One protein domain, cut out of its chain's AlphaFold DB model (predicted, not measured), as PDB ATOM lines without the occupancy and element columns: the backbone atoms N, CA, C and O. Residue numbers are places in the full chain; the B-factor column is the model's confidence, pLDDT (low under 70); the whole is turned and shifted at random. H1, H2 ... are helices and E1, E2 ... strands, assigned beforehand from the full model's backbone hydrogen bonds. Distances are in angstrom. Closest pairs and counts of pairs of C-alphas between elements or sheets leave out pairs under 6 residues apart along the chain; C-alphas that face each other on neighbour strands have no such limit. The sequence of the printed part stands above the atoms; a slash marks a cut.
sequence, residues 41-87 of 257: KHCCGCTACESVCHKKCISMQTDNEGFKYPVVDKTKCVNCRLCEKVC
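What this domain is: This is residues 41 to 87 of the 257 residues of the protein "4Fe-4S dicluster domain-containing protein" of Ruminococcus bromii (UniProt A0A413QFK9). With little regular structure, this is mostly loop, built round one two-stranded hairpin, E1 and E2, whose turn makes one end of the long axis; two short helices, H1 and H2, touch nearer the other end. The printed part has 47 residues, 18 of them in named elements, in the order H1, E1, E2, H2; the class is mixed and the sheet antiparallel. It is compact, radius of gyration of the C-alphas 10.6 A, and only just elongated, spanning 31 by 20 by 15 A.

Where its parts are: Find C-alpha 48 at (-18.341, 2.895, -6.263), where H1, residues 48 to 51, begins. E1, residues 58 to 62, runs 13.1 A, and E2, residues 68 to 72, 13.0 A. H2, residues 82 to 85, ends at C-alpha 85, (-15.000, 11.577, -3.518).

How they stand to each other: Look at the hairpin: E1 and E2 are antiparallel at 143 degrees, with N 61 and O 69 2.8 A apart, within hydrogen-bond range. H1 and H2 touch, their closest C-alphas, Cys 49 and Cys 83, 4.2 A apart. The closest C-alphas of H1 and E1, Glu 50 and Ile 58, are 5.1 A apart. E1 and H2 are apart. Both helices are too short for an O i to N i+4 pair; the one O i to N i+3 pair is within range in H2, not in H1.

The domain as a whole: The farthest C-alphas, Glu 65 and Cys 80, are 30.7 A apart. The printed part has no cut and no long link, and no printed residue is under 70 in pLDDT.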
ATOM      1  N   LYS A  41     -32.927   7.161   0.245       89.50
ATOM      2  CA  LYS A  41     -33.165   7.993  -0.957       89.50
ATOM      3  C   LYS A  41     -31.930   8.743  -1.481       89.50
ATOM      4  O   LYS A  41     -31.940   9.221  -2.611       89.50
ATOM      5  N   HIS A  42     -30.880   8.875  -0.672       91.44
ATOM      6  CA  HIS A  42     -29.625   9.530  -1.040       91.44
ATOM      7  C   HIS A  42     -28.554   8.553  -1.550       91.44
ATOM      8  O   HIS A  42     -27.412   8.954  -1.771       91.44
ATOM      9  N   CYS A  43     -28.900   7.282  -1.766       94.19
ATOM     10  CA  CYS A  43     -28.002   6.278  -2.316       94.19
ATOM     11  C   CYS A  43     -28.687   5.479  -3.428       94.19
ATOM     12  O   CYS A  43     -29.796   4.987  -3.261       94.19
ATOM     13  N   CYS A  44     -27.991   5.295  -4.549       93.62
ATOM     14  CA  CYS A  44     -28.452   4.424  -5.635       93.62
ATOM     15  C   CYS A  44     -27.836   3.014  -5.592       93.62
ATOM     16  O   CYS A  44     -28.081   2.222  -6.494       93.62
ATOM     17  N   GLY A  45     -26.976   2.722  -4.610       95.25
ATOM     18  CA  GLY A  45     -26.329   1.413  -4.471       95.25
ATOM     19  C   GLY A  45     -25.405   1.029  -5.637       95.25
ATOM     20  O   GLY A  45     -25.304  -0.142  -5.973       95.25
ATOM     21  N   CYS A  46     -24.725   1.994  -6.273       96.12
ATOM     22  CA  CYS A  46     -23.869   1.739  -7.444       96.12
ATOM     23  C   CYS A  46     -22.491   1.119  -7.132       96.12
ATOM     24  O   CYS A  46     -21.704   0.905  -8.048       96.12
ATOM     25  N   THR A  47     -22.182   0.847  -5.859       97.50
ATOM     26  CA  THR A  47     -20.956   0.179  -5.353       97.50
ATOM     27  C   THR A  47     -19.621   0.921  -5.495       97.50
ATOM     28  O   THR A  47     -18.637   0.488  -4.908       97.50
ATOM     29  N   ALA A  48     -19.578   2.104  -6.123       97.69
ATOM     30  CA  ALA A  48     -18.341   2.895  -6.263       97.69
ATOM     31  C   ALA A  48     -17.573   3.092  -4.939       97.69
ATOM     32  O   ALA A  48     -16.344   3.024  -4.893       97.69
ATOM     33  N   CYS A  49     -18.311   3.318  -3.848       97.56
ATOM     34  CA  CYS A  49     -17.756   3.489  -2.510       97.56
ATOM     35  C   CYS A  49     -17.093   2.223  -1.948       97.56
ATOM     36  O   CYS A  49     -16.033   2.329  -1.333       97.56
ATOM     37  N   GLU A  50     -17.691   1.054  -2.171       97.94
ATOM     38  CA  GLU A  50     -17.117  -0.239  -1.804       97.94
ATOM     39  C   GLU A  50     -15.864  -0.507  -2.641       97.94
ATOM     40  O   GLU A  50     -14.792  -0.735  -2.080       97.94
ATOM     41  N   SER A  51     -15.960  -0.362  -3.968       98.12
ATOM     42  CA  SER A  51     -14.855  -0.669  -4.883       98.12
ATOM     43  C   SER A  51     -13.612   0.194  -4.642       98.12
ATOM     44  O   SER A  51     -12.493  -0.299  -4.742       98.12
ATOM     45  N   VAL A  52     -13.770   1.482  -4.301       97.88
ATOM     46  CA  VAL A  52     -12.622   2.376  -4.036       97.88
ATOM     47  C   VAL A  52     -11.974   2.138  -2.662       97.88
ATOM     48  O   VAL A  52     -10.886   2.652  -2.378       97.88
ATOM     49  N   CYS A  53     -12.635   1.403  -1.765       97.44
ATOM     50  CA  CYS A  53     -12.186   1.252  -0.388       97.44
ATOM     51  C   CYS A  53     -11.007   0.272  -0.271       97.44
ATOM     52  O   CYS A  53     -11.174  -0.925  -0.049       97.44
ATOM     53  N   HIS A  54      -9.779   0.792  -0.310       96.06
ATOM     54  CA  HIS A  54      -8.557  -0.019  -0.184       96.06
ATOM     55  C   HIS A  54      -8.395  -0.732   1.175       96.06
ATOM     56  O   HIS A  54      -7.617  -1.677   1.282       96.06
ATOM     57  N   LYS A  55      -9.102  -0.292   2.226       97.19
ATOM     58  CA  LYS A  55      -9.152  -0.988   3.526       97.19
ATOM     59  C   LYS A  55     -10.224  -2.074   3.589       97.19
ATOM     60  O   LYS A  55     -10.294  -2.764   4.601       97.19
ATOM     61  N   LYS A  56     -11.052  -2.215   2.544       96.38
ATOM     62  CA  LYS A  56     -12.185  -3.150   2.491       96.38
ATOM     63  C   LYS A  56     -13.088  -3.041   3.729       96.38
ATOM     64  O   LYS A  56     -13.578  -4.033   4.252       96.38
ATOM     65  N   CYS A  57     -13.266  -1.817   4.230       96.62
ATOM     66  CA  CYS A  57     -14.098  -1.523   5.396       96.62
ATOM     67  C   CYS A  57     -15.529  -1.118   5.019       96.62
ATOM     68  O   CYS A  57     -16.275  -0.684   5.884       96.62
ATOM     69  N   ILE A  58     -15.898  -1.197   3.740       96.94
ATOM     70  CA  ILE A  58     -17.259  -0.954   3.260       96.94
ATOM     71  C   ILE A  58     -17.737  -2.260   2.640       96.94
ATOM     72  O   ILE A  58     -16.997  -2.834   1.845       96.94
ATOM     73  N   SER A  59     -18.931  -2.714   3.011       96.38
ATOM     74  CA  SER A  59     -19.607  -3.846   2.377       96.38
ATOM     75  C   SER A  59     -21.032  -3.474   1.987       96.38
ATOM     76  O   SER A  59     -21.709  -2.732   2.702       96.38
ATOM     77  N   MET A  60     -21.489  -3.970   0.842       96.56
ATOM     78  CA  MET A  60     -22.869  -3.789   0.394       96.56
ATOM     79  C   MET A  60     -23.786  -4.815   1.079       96.56
ATOM     80  O   MET A  60     -23.688  -6.011   0.812       96.56
ATOM     81  N   GLN A  61     -24.682  -4.356   1.955       95.75
ATOM     82  CA  GLN A  61     -25.621  -5.202   2.699       95.75
ATOM     83  C   GLN A  61     -27.053  -5.012   2.212       95.75
ATOM     84  O   GLN A  61     -27.457  -3.903   1.863       95.75
ATOM     85  N   THR A  62     -27.795  -6.112   2.191       95.81
ATOM     86  CA  THR A  62     -29.190  -6.166   1.763       95.81
ATOM     87  C   THR A  62     -30.117  -5.662   2.866       95.81
ATOM     88  O   THR A  62     -29.966  -6.052   4.023       95.81
ATOM     89  N   ASP A  63     -31.077  -4.811   2.515       94.94
ATOM     90  CA  ASP A  63     -32.151  -4.392   3.412       94.94
ATOM     91  C   ASP A  63     -33.365  -5.342   3.369       94.94
ATOM     92  O   ASP A  63     -33.365  -6.374   2.699       94.94
ATOM     93  N   ASN A  64     -34.428  -4.995   4.093       95.00
ATOM     94  CA  ASN A  64     -35.668  -5.773   4.146       95.00
ATOM     95  C   ASN A  64     -36.469  -5.800   2.826       95.00
ATOM     96  O   ASN A  64     -37.420  -6.570   2.728       95.00
ATOM     97  N   GLU A  65     -36.099  -4.996   1.827       94.31
ATOM     98  CA  GLU A  65     -36.692  -4.975   0.485       94.31
ATOM     99  C   GLU A  65     -35.752  -5.585  -0.570       94.31
ATOM    100  O   GLU A  65     -36.042  -5.560  -1.770       94.31
ATOM    101  N   GLY A  66     -34.621  -6.159  -0.160       96.00
ATOM    102  CA  GLY A  66     -33.655  -6.766  -1.070       96.00
ATOM    103  C   GLY A  66     -32.653  -5.783  -1.686       96.00
ATOM    104  O   GLY A  66     -31.768  -6.217  -2.423       96.00
ATOM    105  N   PHE A  67     -32.750  -4.478  -1.413       96.69
ATOM    106  CA  PHE A  67     -31.810  -3.491  -1.942       96.69
ATOM    107  C   PHE A  67     -30.479  -3.546  -1.199       96.69
ATOM    108  O   PHE A  67     -30.431  -3.625   0.026       96.69
ATOM    109  N   LYS A  68     -29.376  -3.432  -1.937       96.12
ATOM    110  CA  LYS A  68     -28.028  -3.370  -1.370       96.12
ATOM    111  C   LYS A  68     -27.585  -1.929  -1.119       96.12
ATOM    112  O   LYS A  68     -27.545  -1.117  -2.052       96.12
ATOM    113  N   TYR A  69     -27.142  -1.651   0.108       96.69
ATOM    114  CA  TYR A  69     -26.604  -0.363   0.556       96.69
ATOM    115  C   TYR A  69     -25.247  -0.508   1.264       96.69
ATOM    116  O   TYR A  69     -24.978  -1.544   1.869       96.69
ATOM    117  N   PRO A  70     -24.371   0.513   1.207       96.50
ATOM    118  CA  PRO A  70     -23.054   0.438   1.830       96.50
ATOM    119  C   PRO A  70     -23.134   0.552   3.358       96.50
ATOM    120  O   PRO A  70     -23.684   1.516   3.890       96.50
ATOM    121  N   VAL A  71     -22.483  -0.380   4.050       96.00
ATOM    122  CA  VAL A  71     -22.272  -0.376   5.503       96.00
ATOM    123  C   VAL A  71     -20.779  -0.255   5.787       96.00
ATOM    124  O   VAL A  71     -19.969  -0.973   5.204       96.00
ATOM    125  N   VAL A  72     -20.405   0.673   6.673       95.50
ATOM    126  CA  VAL A  72     -19.003   0.988   6.983       95.50
ATOM    127  C   VAL A  72     -18.592   0.399   8.332       95.50
ATOM    128  O   VAL A  72     -19.134   0.764   9.373       95.50
ATOM    129  N   ASP A  73     -17.559  -0.440   8.324       95.69
ATOM    130  CA  ASP A  73     -16.824  -0.858   9.515       95.69
ATOM    131  C   ASP A  73     -15.909   0.286   9.984       95.69
ATOM    132  O   ASP A  73     -14.813   0.516   9.458       95.69
ATOM    133  N   LYS A  74     -16.380   1.023  10.993       93.12
ATOM    134  CA  LYS A  74     -15.675   2.183  11.558       93.12
ATOM    135  C   LYS A  74     -14.343   1.821  12.213       93.12
ATOM    136  O   LYS A  74     -13.476   2.683  12.285       93.12
ATOM    137  N   THR A  75     -14.157   0.576  12.653       95.75
ATOM    138  CA  THR A  75     -12.916   0.144  13.323       95.75
ATOM    139  C   THR A  75     -11.752   0.004  12.340       95.75
ATOM    140  O   THR A  75     -10.599   0.229  12.700       95.75
ATOM    141  N   LYS A  76     -12.053  -0.314  11.074       95.94
ATOM    142  CA  LYS A  76     -11.067  -0.449   9.987       95.94
ATOM    143  C   LYS A  76     -10.932   0.811   9.135       95.94
ATOM    144  O   LYS A  76      -9.971   0.944   8.372       95.94
ATOM    145  N   CYS A  77     -11.910   1.710   9.207       95.50
ATOM    146  CA  CYS A  77     -11.920   2.933   8.423       95.50
ATOM    147  C   CYS A  77     -10.802   3.877   8.876       95.50
ATOM    148  O   CYS A  77     -10.734   4.282  10.031       95.50
ATOM    149  N   VAL A  78      -9.960   4.293   7.931       95.38
ATOM    150  CA  VAL A  78      -8.877   5.264   8.178       95.38
ATOM    151  C   VAL A  78      -9.266   6.697   7.803       95.38
ATOM    152  O   VAL A  78      -8.401   7.548   7.632       95.38
ATOM    153  N   ASN A  79     -10.563   6.962   7.604       94.06
ATOM    154  CA  ASN A  79     -11.106   8.280   7.259       94.06
ATOM    155  C   ASN A  79     -10.412   8.956   6.055       94.06
ATOM    156  O   ASN A  79     -10.253  10.173   6.018       94.06
ATOM    157  N   CYS A  80     -10.031   8.185   5.027       95.00
ATOM    158  CA  CYS A  80      -9.378   8.718   3.819       95.00
ATOM    159  C   CYS A  80     -10.328   9.480   2.874       95.00
ATOM    160  O   CYS A  80      -9.877  10.137   1.930       95.00
ATOM    161  N   ARG A  81     -11.647   9.374   3.106       94.06
ATOM    162  CA  ARG A  81     -12.732  10.049   2.364       94.06
ATOM    163  C   ARG A  81     -12.788   9.735   0.864       94.06
ATOM    164  O   ARG A  81     -13.430  10.449   0.099       94.06
ATOM    165  N   LEU A  82     -12.138   8.661   0.410       95.50
ATOM    166  CA  LEU A  82     -12.180   8.250  -1.001       95.50
ATOM    167  C   LEU A  82     -13.590   7.848  -1.439       95.50
ATOM    168  O   LEU A  82     -14.011   8.208  -2.533       95.50
ATOM    169  N   CYS A  83     -14.330   7.158  -0.572       96.44
ATOM    170  CA  CYS A  83     -15.700   6.734  -0.838       96.44
ATOM    171  C   CYS A  83     -16.649   7.922  -1.079       96.44
ATOM    172  O   CYS A  83     -17.518   7.851  -1.946       96.44
ATOM    173  N   GLU A  84     -16.433   9.037  -0.376       94.56
ATOM    174  CA  GLU A  84     -17.158  10.288  -0.592       94.56
ATOM    175  C   GLU A  84     -16.801  10.899  -1.940       94.56
ATOM    176  O   GLU A  84     -17.699  11.260  -2.690       94.56
ATOM    177  N   LYS A  85     -15.504  10.975  -2.271       94.06
ATOM    178  CA  LYS A  85     -15.000  11.577  -3.518       94.06
ATOM    179  C   LYS A  85     -15.498  10.869  -4.775       94.06
ATOM    180  O   LYS A  85     -15.639  11.517  -5.803       94.06
ATOM    181  N   VAL A  86     -15.744   9.559  -4.706       96.06
ATOM    182  CA  VAL A  86     -16.238   8.800  -5.867       96.06
ATOM    183  C   VAL A  86     -17.761   8.751  -5.976       96.06
ATOM    184  O   VAL A  86     -18.289   8.275  -6.979       96.06
ATOM    185  N   CYS A  87     -18.491   9.212  -4.958       95.62
ATOM    186  CA  CYS A  87     -19.944   9.110  -4.932       95.62
ATOM    187  C   CYS A  87     -20.590  10.103  -5.919       95.62
ATOM    188  O   CYS A  87     -20.459  11.312  -5.712       95.62
TER     189      CYS A  87